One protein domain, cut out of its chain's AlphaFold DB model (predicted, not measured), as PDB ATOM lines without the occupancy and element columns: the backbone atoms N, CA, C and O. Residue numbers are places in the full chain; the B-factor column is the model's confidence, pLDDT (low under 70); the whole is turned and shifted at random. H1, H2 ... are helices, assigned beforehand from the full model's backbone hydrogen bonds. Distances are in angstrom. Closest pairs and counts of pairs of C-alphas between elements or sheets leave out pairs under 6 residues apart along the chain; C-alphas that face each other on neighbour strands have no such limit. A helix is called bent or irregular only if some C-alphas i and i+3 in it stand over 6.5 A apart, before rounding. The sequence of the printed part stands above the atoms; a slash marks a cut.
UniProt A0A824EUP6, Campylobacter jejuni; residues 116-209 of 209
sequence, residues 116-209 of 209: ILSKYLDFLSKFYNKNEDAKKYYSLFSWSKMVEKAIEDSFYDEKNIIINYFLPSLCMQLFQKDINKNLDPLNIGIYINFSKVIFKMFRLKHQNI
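Overview. This is residues 116 to 209 of the 209 residues of a protein of Campylobacter jejuni (UniProt A0A824EUP6). What is the shape? A long helix, H2, folds back through a short turn into H3 as a helical hairpin, and H4 crosses H3; short H1 makes a corner with the first residues of H2. Between H3 and H4 a long loop, residues 176 to 188, has no named element. What is it made of? The printed part has 94 residues, with four named helices in the order H1, H2, H3, H4 and no named strand: all helix. How compact is it? It is only just loose, close to compact, with a radius of gyration of the C-alphas of 15.2 A, and elongated, spanning 46 by 26 by 20 A.

Along the chain. Where is the longest helix? H2, residues 131 to 154, runs 34.3 A from C-alpha 131 at (111.772, -7.080, 166.196) to C-alpha 154 at (129.197, -34.454, 154.966). Where are the others? H3 is residues 161 to 175, 20.1 A; H4 is residues 189 to 206, 26.0 A, ending with C-alpha 206 at (144.403, -27.514, 166.201); H1 is residues 119 to 126, 13.4 A. Which are irregular? H1 is, with C-alphas 120 and 123 7.5 A apart, and H3 only just, with C-alphas 164 and 167 6.9 A apart.

Arrangement. What touches the hub, H2? H3 touches it, opposite ways at a shallow tilt of 21 degrees, the closest C-alphas being those of Ser 154 and Ile 162, 5.6 A. H4 only just touches it, with 3 pairs of C-alphas within 8 A, closest Ser 144 and Tyr 191 at 5.8 A. H1 and H2 only just touch, only at the corner, closest C-alphas Leu 124 and Ala 134 at 5.9 A. How do H3 and H4 stand? They touch at a steep tilt of 56 degrees, opposite ways, closest C-alphas Cys 171 and Ser 195 at 4.6 A; H1 is apart from both. What do the backbones show? Every O i to N i+4 pair is within hydrogen-bond range in H2 and H4, but 6 of 11 in H3 and 0 of 4 in H1, where 4 of 5 O i to N i+3 pairs are.

Size, cuts and confidence. How large is it? The two C-alphas farthest apart, those of Lys 119 and Ile 209, are 48.4 A apart. Which link is long? That from H3 to H4, 13 residues; the printed part has no cut. Where is confidence low? Residues 206 to 209 are under 70 in pLDDT.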
ATOM      1  N   ILE A 116     112.112  -3.594 160.741       74.88
ATOM      2  CA  ILE A 116     110.891  -4.236 160.247       74.88
ATOM      3  C   ILE A 116     111.164  -5.730 160.076       74.88
ATOM      4  O   ILE A 116     112.039  -6.141 159.305       74.88
ATOM      5  N   LEU A 117     110.412  -6.548 160.810       78.50
ATOM      6  CA  LEU A 117     110.431  -7.993 160.654       78.50
ATOM      7  C   LEU A 117     109.670  -8.380 159.374       78.50
ATOM      8  O   LEU A 117     108.657  -7.780 159.026       78.50
ATOM      9  N   SER A 118     110.184  -9.354 158.622       81.38
ATOM     10  CA  SER A 118     109.479  -9.841 157.432       81.38
ATOM     11  C   SER A 118     108.225 -10.614 157.835       81.38
ATOM     12  O   SER A 118     108.285 -11.390 158.780       81.38
ATOM     13  N   LYS A 119     107.138 -10.494 157.064       85.75
ATOM     14  CA  LYS A 119     105.827 -11.098 157.379       85.75
ATOM     15  C   LYS A 119     105.872 -12.602 157.695       85.75
ATOM     16  O   LYS A 119     105.148 -13.095 158.550       85.75
ATOM     17  N   TYR A 120     106.746 -13.356 157.026       88.38
ATOM     18  CA  TYR A 120     106.890 -14.797 157.275       88.38
ATOM     19  C   TYR A 120     107.469 -15.128 158.667       88.38
ATOM     20  O   TYR A 120     107.438 -16.281 159.087       88.38
ATOM     21  N   LEU A 121     107.974 -14.127 159.389       91.12
ATOM     22  CA  LEU A 121     108.502 -14.232 160.748       91.12
ATOM     23  C   LEU A 121     107.540 -13.683 161.807       91.12
ATOM     24  O   LEU A 121     107.889 -13.694 162.984       91.12
ATOM     25  N   ASP A 122     106.333 -13.243 161.434       90.69
ATOM     26  CA  ASP A 122     105.363 -12.633 162.360       90.69
ATOM     27  C   ASP A 122     105.036 -13.539 163.555       90.69
ATOM     28  O   ASP A 122     104.744 -13.054 164.649       90.69
ATOM     29  N   PHE A 123     105.146 -14.861 163.392       93.38
ATOM     30  CA  PHE A 123     104.939 -15.821 164.478       93.38
ATOM     31  C   PHE A 123     105.899 -15.613 165.663       93.38
ATOM     32  O   PHE A 123     105.544 -15.949 166.794       93.38
ATOM     33  N   LEU A 124     107.081 -15.027 165.434       93.31
ATOM     34  CA  LEU A 124     108.061 -14.728 166.480       93.31
ATOM     35  C   LEU A 124     107.626 -13.583 167.396       93.31
ATOM     36  O   LEU A 124     108.132 -13.497 168.514       93.31
ATOM     37  N   SER A 125     106.665 -12.750 166.986       90.69
ATOM     38  CA  SER A 125     106.136 -11.669 167.834       90.69
ATOM     39  C   SER A 125     105.458 -12.187 169.110       90.69
ATOM     40  O   SER A 125     105.390 -11.474 170.105       90.69
ATOM     41  N   LYS A 126     105.027 -13.458 169.123       92.25
ATOM     42  CA  LYS A 126     104.496 -14.139 170.318       92.25
ATOM     43  C   LYS A 126     105.563 -14.427 171.380       92.25
ATOM     44  O   LYS A 126     105.218 -14.659 172.533       92.25
ATOM     45  N   PHE A 127     106.834 -14.453 170.984       93.06
ATOM     46  CA  PHE A 127     107.972 -14.807 171.839       93.06
ATOM     47  C   PHE A 127     108.881 -13.603 172.108       93.06
ATOM     48  O   PHE A 127     109.539 -13.541 173.141       93.06
ATOM     49  N   TYR A 128     108.920 -12.630 171.197       90.81
ATOM     50  CA  TYR A 128     109.824 -11.490 171.273       90.81
ATOM     51  C   TYR A 128     109.064 -10.171 171.150       90.81
ATOM     52  O   TYR A 128     108.451  -9.890 170.125       90.81
ATOM     53  N   ASN A 129     109.201  -9.317 172.168       88.94
ATOM     54  CA  ASN A 129     108.588  -7.983 172.193       88.94
ATOM     55  C   ASN A 129     109.263  -6.988 171.232       88.94
ATOM     56  O   ASN A 129     108.680  -5.962 170.894       88.94
ATOM     57  N   LYS A 130     110.510  -7.259 170.826       88.62
ATOM     58  CA  LYS A 130     111.315  -6.405 169.942       88.62
ATOM     59  C   LYS A 130     111.662  -7.152 168.658       88.62
ATOM     60  O   LYS A 130     112.195  -8.264 168.712       88.62
ATOM     61  N   ASN A 131     111.437  -6.516 167.508       86.12
ATOM     62  CA  ASN A 131     111.772  -7.080 166.196       86.12
ATOM     63  C   ASN A 131     113.273  -7.364 166.058       86.12
ATOM     64  O   ASN A 131     113.665  -8.323 165.392       86.12
ATOM     65  N   GLU A 132     114.117  -6.562 166.706       85.38
ATOM     66  CA  GLU A 132     115.564  -6.756 166.774       85.38
ATOM     67  C   GLU A 132     115.908  -8.128 167.366       85.38
ATOM     68  O   GLU A 132     116.768  -8.834 166.837       85.38
ATOM     69  N   ASP A 133     115.233  -8.514 168.446       88.44
ATOM     70  CA  ASP A 133     115.510  -9.755 169.163       88.44
ATOM     71  C   ASP A 133     114.923 -10.960 168.420       88.44
ATOM     72  O   ASP A 133     115.625 -11.958 168.243       88.44
ATOM     73  N   ALA A 134     113.725 -10.824 167.837       91.00
ATOM     74  CA  ALA A 134     113.166 -11.816 166.915       91.00
ATOM     75  C   ALA A 134     114.097 -12.076 165.716       91.00
ATOM     76  O   ALA A 134     114.373 -13.222 165.362       91.00
ATOM     77  N   LYS A 135     114.638 -11.013 165.105       88.00
ATOM     78  CA  LYS A 135     115.559 -11.113 163.963       88.00
ATOM     79  C   LYS A 135     116.887 -11.762 164.359       88.00
ATOM     80  O   LYS A 135     117.403 -12.585 163.604       88.00
ATOM     81  N   LYS A 136     117.442 -11.423 165.530       89.31
ATOM     82  CA  LYS A 136     118.650 -12.079 166.071       89.31
ATOM     83  C   LYS A 136     118.403 -13.564 166.315       89.31
ATOM     84  O   LYS A 136     119.225 -14.378 165.905       89.31
ATOM     85  N   TYR A 137     117.274 -13.919 166.921       93.12
ATOM     86  CA  TYR A 137     116.899 -15.314 167.125       93.12
ATOM     87  C   TYR A 137     116.773 -16.061 165.793       93.12
ATOM     88  O   TYR A 137     117.394 -17.106 165.609       93.12
ATOM     89  N   TYR A 138     116.072 -15.487 164.810       93.50
ATOM     90  CA  TYR A 138     115.932 -16.108 163.491       93.50
ATOM     91  C   TYR A 138     117.264 -16.241 162.740       93.50
ATOM     92  O   TYR A 138     117.491 -17.202 162.006       93.50
ATOM     93  N   SER A 139     118.188 -15.304 162.954       92.31
ATOM     94  CA  SER A 139     119.566 -15.426 162.479       92.31
ATOM     95  C   SER A 139     120.262 -16.652 163.079       92.31
ATOM     96  O   SER A 139     120.928 -17.373 162.345       92.31
ATOM     97  N   LEU A 140     120.110 -16.920 164.381       94.25
ATOM     98  CA  LEU A 140     120.669 -18.123 165.014       94.25
ATOM     99  C   LEU A 140     120.004 -19.400 164.491       94.25
ATOM    100  O   LEU A 140     120.700 -20.364 164.179       94.25
ATOM    101  N   PHE A 141     118.685 -19.384 164.299       95.44
ATOM    102  CA  PHE A 141     117.974 -20.472 163.627       95.44
ATOM    103  C   PHE A 141     118.546 -20.750 162.233       95.44
ATOM    104  O   PHE A 141     118.828 -21.895 161.887       95.44
ATOM    105  N   SER A 142     118.814 -19.704 161.459       95.69
ATOM    106  CA  SER A 142     119.388 -19.829 160.119       95.69
ATOM    107  C   SER A 142     120.777 -20.480 160.137       95.69
ATOM    108  O   SER A 142     121.052 -21.374 159.338       95.69
ATOM    109  N   TRP A 143     121.628 -20.105 161.100       95.88
ATOM    110  CA  TRP A 143     122.909 -20.782 161.330       95.88
ATOM    111  C   TRP A 143     122.729 -22.254 161.714       95.88
ATOM    112  O   TRP A 143     123.438 -23.104 161.181       95.88
ATOM    113  N   SER A 144     121.753 -22.576 162.568       96.38
ATOM    114  CA  SER A 144     121.465 -23.966 162.953       96.38
ATOM    115  C   SER A 144     121.021 -24.833 161.771       96.38
ATOM    116  O   SER A 144     121.462 -25.972 161.647       96.38
ATOM    117  N   LYS A 145     120.242 -24.271 160.839       97.44
ATOM    118  CA  LYS A 145     119.835 -24.960 159.608       97.44
ATOM    119  C   LYS A 145     120.991 -25.199 158.646       97.44
ATOM    120  O   LYS A 145     121.049 -26.251 158.017       97.44
ATOM    121  N   MET A 146     121.949 -24.276 158.569       97.31
ATOM    122  CA  MET A 146     123.184 -24.523 157.820       97.31
ATOM    123  C   MET A 146     124.043 -25.613 158.471       97.31
ATOM    124  O   MET A 146     124.618 -26.420 157.749       97.31
ATOM    125  N   VAL A 147     124.110 -25.670 159.808       96.56
ATOM    126  CA  VAL A 147     124.795 -26.752 160.541       96.56
ATOM    127  C   VAL A 147     124.158 -28.106 160.232       96.56
ATOM    128  O   VAL A 147     124.869 -29.035 159.864       96.56
ATOM    129  N   GLU A 148     122.832 -28.207 160.330       96.50
ATOM    130  CA  GLU A 148     122.074 -29.419 159.999       96.50
ATOM    131  C   GLU A 148     122.374 -29.889 158.572       96.50
ATOM    132  O   GLU A 148     122.805 -31.023 158.365       96.50
ATOM    133  N   LYS A 149     122.262 -28.983 157.594       97.19
ATOM    134  CA  LYS A 149     122.546 -29.307 156.196       97.19
ATOM    135  C   LYS A 149     124.001 -29.719 155.964       97.19
ATOM    136  O   LYS A 149     124.257 -30.641 155.197       97.19
ATOM    137  N   ALA A 150     124.958 -29.054 156.609       96.50
ATOM    138  CA  ALA A 150     126.370 -29.407 156.493       96.50
ATOM    139  C   ALA A 150     126.647 -30.821 157.034       96.50
ATOM    140  O   ALA A 150     127.431 -31.553 156.440       96.50
ATOM    141  N   ILE A 151     125.978 -31.239 158.113       96.00
ATOM    142  CA  ILE A 151     126.075 -32.618 158.614       96.00
ATOM    143  C   ILE A 151     125.528 -33.596 157.570       96.00
ATOM    144  O   ILE A 151     126.217 -34.553 157.229       96.00
ATOM    145  N   GLU A 152     124.341 -33.341 157.017       96.44
ATOM    146  CA  GLU A 152     123.764 -34.200 155.974       96.44
ATOM    147  C   GLU A 152     124.686 -34.344 154.759       96.44
ATOM    148  O   GLU A 152     124.903 -35.441 154.250       96.44
ATOM    149  N   ASP A 153     125.246 -33.235 154.285       96.25
ATOM    150  CA  ASP A 153     126.088 -33.251 153.093       96.25
ATOM    151  C   ASP A 153     127.462 -33.857 153.350       96.25
ATOM    152  O   ASP A 153     128.084 -34.371 152.420       96.25
ATOM    153  N   SER A 154     127.925 -33.837 154.601       95.75
ATOM    154  CA  SER A 154     129.197 -34.454 154.966       95.75
ATOM    155  C   SER A 154     129.214 -35.967 154.755       95.75
ATOM    156  O   SER A 154     130.276 -36.521 154.492       95.75
ATOM    157  N   PHE A 155     128.051 -36.631 154.766       95.31
ATOM    158  CA  PHE A 155     127.954 -38.057 154.435       95.31
ATOM    159  C   PHE A 155     128.337 -38.371 152.982       95.31
ATOM    160  O   PHE A 155     128.638 -39.519 152.668       95.31
ATOM    161  N   TYR A 156     128.337 -37.365 152.105       93.69
ATOM    162  CA  TYR A 156     128.692 -37.488 150.688       93.69
ATOM    163  C   TYR A 156     130.028 -36.811 150.354       93.69
ATOM    164  O   TYR A 156     130.392 -36.700 149.184       93.69
ATOM    165  N   ASP A 157     130.748 -36.323 151.364       93.56
ATOM    166  CA  ASP A 157     132.034 -35.656 151.210       93.56
ATOM    167  C   ASP A 157     133.180 -36.596 151.594       93.56
ATOM    168  O   ASP A 157     133.637 -36.636 152.735       93.56
ATOM    169  N   GLU A 158     133.680 -37.337 150.605       91.50
ATOM    170  CA  GLU A 158     134.770 -38.308 150.774       91.50
ATOM    171  C   GLU A 158     136.050 -37.686 151.355       91.50
ATOM    172  O   GLU A 158     136.804 -38.346 152.074       91.50
ATOM    173  N   LYS A 159     136.296 -36.398 151.080       91.44
ATOM    174  CA  LYS A 159     137.477 -35.672 151.569       91.44
ATOM    175  C   LYS A 159     137.295 -35.135 152.993       91.44
ATOM    176  O   LYS A 159     138.250 -34.609 153.566       91.44
ATOM    177  N   ASN A 160     136.104 -35.266 153.584       93.25
ATOM    178  CA  ASN A 160     135.745 -34.729 154.899       93.25
ATOM    179  C   ASN A 160     136.026 -33.219 155.050       93.25
ATOM    180  O   ASN A 160     136.281 -32.734 156.157       93.25
ATOM    181  N   ILE A 161     136.008 -32.457 153.959       93.88
ATOM    182  CA  ILE A 161     136.228 -31.010 153.953       93.88
ATOM    183  C   ILE A 161     135.125 -30.279 154.733       93.88
ATOM    184  O   ILE A 161     135.409 -29.357 155.501       93.88
ATOM    185  N   ILE A 162     133.875 -30.718 154.614       95.50
ATOM    186  CA  ILE A 162     132.735 -30.146 155.325       95.50
ATOM    187  C   ILE A 162     132.913 -30.324 156.834       95.50
ATOM    188  O   ILE A 162     132.843 -29.340 157.565       95.50
ATOM    189  N   ILE A 163     133.200 -31.538 157.313       93.50
ATOM    190  CA  ILE A 163     133.392 -31.800 158.751       93.50
ATOM    191  C   ILE A 163     134.632 -31.088 159.294       93.50
ATOM    192  O   ILE A 163     134.596 -30.569 160.409       93.50
ATOM    193  N   ASN A 164     135.729 -31.065 158.536       90.31
ATOM    194  CA  ASN A 164     136.996 -30.536 159.036       90.31
ATOM    195  C   ASN A 164     137.095 -29.012 158.966       90.31
ATOM    196  O   ASN A 164     137.787 -28.439 159.799       90.31
ATOM    197  N   TYR A 165     136.422 -28.351 158.022       90.94
ATOM    198  CA  TYR A 165     136.609 -26.913 157.791       90.94
ATOM    199  C   TYR A 165     135.304 -26.123 157.845       90.94
ATOM    200  O   TYR A 165     135.235 -25.085 158.507       90.94
ATOM    201  N   PHE A 166     134.244 -26.604 157.194       94.50
ATOM    202  CA  PHE A 166     133.012 -25.826 157.088       94.50
ATOM    203  C   PHE A 166     132.162 -25.883 158.359       94.50
ATOM    204  O   PHE A 166     131.826 -24.852 158.941       94.50
ATOM    205  N   LEU A 167     131.853 -27.081 158.841       94.38
ATOM    206  CA  LEU A 167     131.019 -27.296 160.016       94.38
ATOM    207  C   LEU A 167     131.567 -26.584 161.272       94.38
ATOM    208  O   LEU A 167     130.780 -25.916 161.946       94.38
ATOM    209  N   PRO A 168     132.882 -26.612 161.580       91.69
ATOM    210  CA  PRO A 168     133.437 -25.856 162.702       91.69
ATOM    211  C   PRO A 168     133.212 -24.348 162.571       91.69
ATOM    212  O   PRO A 168     132.850 -23.691 163.549       91.69
ATOM    213  N   SER A 169     133.356 -23.805 161.359       91.31
ATOM    214  CA  SER A 169     133.150 -22.379 161.093       91.31
ATOM    215  C   SER A 169     131.689 -21.942 161.270       91.31
ATOM    216  O   SER A 169     131.426 -20.872 161.822       91.31
ATOM    217  N   LEU A 170     130.729 -22.802 160.901       93.81
ATOM    218  CA  LEU A 170     129.305 -22.585 161.167       93.81
ATOM    219  C   LEU A 170     129.009 -22.661 162.669       93.81
ATOM    220  O   LEU A 170     128.358 -21.776 163.226       93.81
ATOM    221  N   CYS A 171     129.533 -23.685 163.348       93.00
ATOM    222  CA  CYS A 171     129.371 -23.873 164.788       93.00
ATOM    223  C   CYS A 171     129.937 -22.701 165.603       93.00
ATOM    224  O   CYS A 171     129.369 -22.345 166.636       93.00
ATOM    225  N   MET A 172     131.002 -22.049 165.132       89.69
ATOM    226  CA  MET A 172     131.561 -20.855 165.773       89.69
ATOM    227  C   MET A 172     130.542 -19.706 165.873       89.69
ATOM    228  O   MET A 172     130.548 -18.973 166.862       89.69
ATOM    229  N   GLN A 173     129.615 -19.585 164.915       90.25
ATOM    230  CA  GLN A 173     128.563 -18.556 164.938       90.25
ATOM    231  C   GLN A 173     127.527 -18.790 166.052       90.25
ATOM    232  O   GLN A 173     126.891 -17.842 166.522       90.25
ATOM    233  N   LEU A 174     127.376 -20.041 166.498       91.06
ATOM    234  CA  LEU A 174     126.444 -20.458 167.549       91.06
ATOM    235  C   LEU A 174     127.115 -20.605 168.924       91.06
ATOM    236  O   LEU A 174     126.461 -20.411 169.944       91.06
ATOM    237  N   PHE A 175     128.414 -20.916 168.962       83.81
ATOM    238  CA  PHE A 175     129.154 -21.351 170.155       83.81
ATOM    239  C   PHE A 175     128.984 -20.452 171.392       83.81
ATOM    240  O   PHE A 175     128.767 -20.947 172.497       83.81
ATOM    241  N   GLN A 176     129.089 -19.133 171.213       77.12
ATOM    242  CA  GLN A 176     129.066 -18.152 172.311       77.12
ATOM    243  C   GLN A 176     127.658 -17.646 172.645       77.12
ATOM    244  O   GLN A 176     127.509 -16.619 173.305       77.12
ATOM    245  N   LYS A 177     126.620 -18.283 172.102       85.00
ATOM    246  CA  LYS A 177     125.243 -17.825 172.253       85.00
ATOM    247  C   LYS A 177     124.537 -18.688 173.281       85.00
ATOM    248  O   LYS A 177     124.676 -19.906 173.286       85.00
ATOM    249  N   ASP A 178     123.750 -18.029 174.117       79.88
ATOM    250  CA  ASP A 178     122.821 -18.674 175.026       79.88
ATOM    251  C   ASP A 178     121.412 -18.196 174.700       79.88
ATOM    252  O   ASP A 178     121.199 -17.056 174.275       79.88
ATOM    253  N   ILE A 179     120.453 -19.100 174.865       84.19
ATOM    254  CA  ILE A 179     119.048 -18.848 174.574       84.19
ATOM    255  C   ILE A 179     118.233 -19.255 175.784       84.19
ATOM    256  O   ILE A 179     118.451 -20.306 176.387       84.19
ATOM    257  N   ASN A 180     117.276 -18.402 176.132       83.50
ATOM    258  CA  ASN A 180     116.280 -18.737 177.127       83.50
ATOM    259  C   ASN A 180     115.373 -19.836 176.558       83.50
ATOM    260  O   ASN A 180     114.704 -19.612 175.555       83.50
ATOM    261  N   LYS A 181     115.324 -21.000 177.217       78.31
ATOM    262  CA  LYS A 181     114.493 -22.141 176.796       78.31
ATOM    263  C   LYS A 181     113.012 -21.779 176.641       78.31
ATOM    264  O   LYS A 181     112.344 -22.325 175.773       78.31
ATOM    265  N   ASN A 182     112.516 -20.823 177.429       81.56
ATOM    266  CA  ASN A 182     111.132 -20.346 177.336       81.56
ATOM    267  C   ASN A 182     110.882 -19.474 176.091       81.56
ATOM    268  O   ASN A 182     109.736 -19.188 175.765       81.56
ATOM    269  N   LEU A 183     111.945 -19.052 175.398       88.81
ATOM    270  CA  LEU A 183     111.925 -18.228 174.190       88.81
ATOM    271  C   LEU A 183     112.543 -18.971 172.989       88.81
ATOM    272  O   LEU A 183     113.087 -18.338 172.087       88.81
ATOM    273  N   ASP A 184     112.466 -20.307 172.956       93.75
ATOM    274  CA  ASP A 184     113.063 -21.133 171.897       93.75
ATOM    275  C   ASP A 184     112.013 -21.878 171.037       93.75
ATOM    276  O   ASP A 184     111.977 -23.109 171.025       93.75
ATOM    277  N   PRO A 185     111.138 -21.164 170.298       94.38
ATOM    278  CA  PRO A 185     110.052 -21.780 169.527       94.38
ATOM    279  C   PRO A 185     110.502 -22.707 168.390       94.38
ATOM    280  O   PRO A 185     109.703 -23.502 167.901       94.38
ATOM    281  N   LEU A 186     111.752 -22.592 167.939       94.50
ATOM    282  CA  LEU A 186     112.348 -23.391 166.865       94.50
ATOM    283  C   LEU A 186     113.387 -24.399 167.387       94.50
ATOM    284  O   LEU A 186     114.071 -25.026 166.580       94.50
ATOM    285  N   ASN A 187     113.493 -24.567 168.711       93.56
ATOM    286  CA  ASN A 187     114.348 -25.556 169.376       93.56
ATOM    287  C   ASN A 187     115.835 -25.486 168.969       93.56
ATOM    288  O   ASN A 187     116.511 -26.501 168.768       93.56
ATOM    289  N   ILE A 188     116.362 -24.272 168.820       94.06
ATOM    290  CA  ILE A 188     117.732 -24.046 168.351       94.06
ATOM    291  C   ILE A 188     118.778 -24.291 169.446       94.06
ATOM    292  O   ILE A 188     119.966 -24.439 169.144       94.06
ATOM    293  N   GLY A 189     118.354 -24.415 170.708       92.06
ATOM    294  CA  GLY A 189     119.214 -24.763 171.837       92.06
ATOM    295  C   GLY A 189     119.955 -26.094 171.667       92.06
ATOM    296  O   GLY A 189     121.095 -26.215 172.122       92.06
ATOM    297  N   ILE A 190     119.371 -27.072 170.963       91.44
ATOM    298  CA  ILE A 190     120.042 -28.349 170.657       91.44
ATOM    299  C   ILE A 190     121.291 -28.104 169.805       91.44
ATOM    300  O   ILE A 190     122.373 -28.594 170.135       91.44
ATOM    301  N   TYR A 191     121.170 -27.292 168.755       93.50
ATOM    302  CA  TYR A 191     122.282 -26.987 167.858       93.50
ATOM    303  C   TYR A 191     123.344 -26.122 168.532       93.50
ATOM    304  O   TYR A 191     124.526 -26.335 168.296       93.50
ATOM    305  N   ILE A 192     122.961 -25.210 169.430       92.12
ATOM    306  CA  ILE A 192     123.929 -24.457 170.244       92.12
ATOM    307  C   ILE A 192     124.772 -25.407 171.100       92.12
ATOM    308  O   ILE A 192     125.999 -25.299 171.118       92.12
ATOM    309  N   ASN A 193     124.139 -26.361 171.786       91.56
ATOM    310  CA  ASN A 193     124.856 -27.340 172.607       91.56
ATOM    311  C   ASN A 193     125.758 -28.241 171.757       91.56
ATOM    312  O   ASN A 193     126.913 -28.470 172.117       91.56
ATOM    313  N   PHE A 194     125.269 -28.694 170.602       91.75
ATOM    314  CA  PHE A 194     126.074 -29.428 169.631       91.75
ATOM    315  C   PHE A 194     127.293 -28.611 169.171       91.75
ATOM    316  O   PHE A 194     128.426 -29.092 169.235       91.75
ATOM    317  N   SER A 195     127.101 -27.344 168.797       92.06
ATOM    318  CA  SER A 195     128.183 -26.445 168.390       92.06
ATOM    319  C   SER A 195     129.215 -26.225 169.497       92.06
ATOM    320  O   SER A 195     130.404 -26.135 169.193       92.06
ATOM    321  N   LYS A 196     128.801 -26.210 170.774       89.56
ATOM    322  CA  LYS A 196     129.710 -26.185 171.937       89.56
ATOM    323  C   LYS A 196     130.652 -27.387 171.973       89.56
ATOM    324  O   LYS A 196     131.850 -27.207 172.206       89.56
ATOM    325  N   VAL A 197     130.147 -28.583 171.685       89.44
ATOM    326  CA  VAL A 197     130.958 -29.809 171.625       89.44
ATOM    327  C   VAL A 197     131.906 -29.779 170.427       89.44
ATOM    328  O   VAL A 197     133.117 -29.918 170.606       89.44
ATOM    329  N   ILE A 198     131.384 -29.529 169.223       88.62
ATOM    330  CA  ILE A 198     132.179 -29.536 167.985       88.62
ATOM    331  C   ILE A 198     133.293 -28.496 168.027       88.62
ATOM    332  O   ILE A 198     134.437 -28.808 167.703       88.62
ATOM    333  N   PHE A 199     133.000 -27.272 168.468       81.19
ATOM    334  CA  PHE A 199     134.010 -26.220 168.527       81.19
ATOM    335  C   PHE A 199     135.133 -26.554 169.521       81.19
ATOM    336  O   PHE A 199     136.307 -26.320 169.235       81.19
ATOM    337  N   LYS A 200     134.802 -27.173 170.665       83.88
ATOM    338  CA  LYS A 200     135.804 -27.657 171.625       83.88
ATOM    339  C   LYS A 200     136.691 -28.743 171.008       83.88
ATOM    340  O   LYS A 200     137.907 -28.676 171.164       83.88
ATOM    341  N   MET A 201     136.108 -29.702 170.285       84.31
ATOM    342  CA  MET A 201     136.864 -30.748 169.581       84.31
ATOM    343  C   MET A 201     137.785 -30.164 168.507       84.31
ATOM    344  O   MET A 201     138.959 -30.526 168.442       84.31
ATOM    345  N   PHE A 202     137.276 -29.226 167.707       82.50
ATOM    346  CA  PHE A 202     138.059 -28.539 166.685       82.50
ATOM    347  C   PHE A 202     139.259 -27.812 167.301       82.50
ATOM    348  O   PHE A 202     140.393 -28.016 166.877       82.50
ATOM    349  N   ARG A 203     139.046 -27.039 168.374       77.88
ATOM    350  CA  ARG A 203     140.133 -26.332 169.064       77.88
ATOM    351  C   ARG A 203     141.208 -27.289 169.592       77.88
ATOM    352  O   ARG A 203     142.385 -27.004 169.423       77.88
ATOM    353  N   LEU A 204     140.819 -28.426 170.175       76.06
ATOM    354  CA  LEU A 204     141.765 -29.440 170.661       76.06
ATOM    355  C   LEU A 204     142.602 -30.055 169.530       76.06
ATOM    356  O   LEU A 204     143.796 -30.274 169.704       76.06
ATOM    357  N   LYS A 205     141.999 -30.295 168.360       74.31
ATOM    358  CA  LYS A 205     142.701 -30.830 167.181       74.31
ATOM    359  C   LYS A 205     143.769 -29.866 166.649       74.31
ATOM    360  O   LYS A 205     144.811 -30.316 166.190       74.31
ATOM    361  N   HIS A 206     143.523 -28.559 166.739       69.25
ATOM    362  CA  HIS A 206     144.403 -27.514 166.201       69.25
ATOM    363  C   HIS A 206     145.340 -26.867 167.235       69.25
ATOM    364  O   HIS A 206     146.140 -26.018 166.864       69.25
ATOM    365  N   GLN A 207     145.263 -27.246 168.515       57.12
ATOM    366  CA  GLN A 207     146.225 -26.838 169.555       57.12
ATOM    367  C   GLN A 207     147.448 -27.766 169.657       57.12
ATOM    368  O   GLN A 207     148.398 -27.427 170.353       57.12
ATOM    369  N   ASN A 208     147.420 -28.918 168.981       42.00
ATOM    370  CA  ASN A 208     148.493 -29.920 168.974       42.00
ATOM    371  C   ASN A 208     149.340 -29.887 167.682       42.00
ATOM    372  O   ASN A 208     149.929 -30.902 167.310       42.00
ATOM    373  N   ILE A 209     149.363 -28.745 166.988       39.16
ATOM    374  CA  ILE A 209     150.192 -28.446 165.806       39.16
ATOM    375  C   ILE A 209     150.974 -27.174 166.126       39.16
ATOM    376  O   ILE A 209     152.178 -27.133 165.802       39.16
TER     377      ILE A 209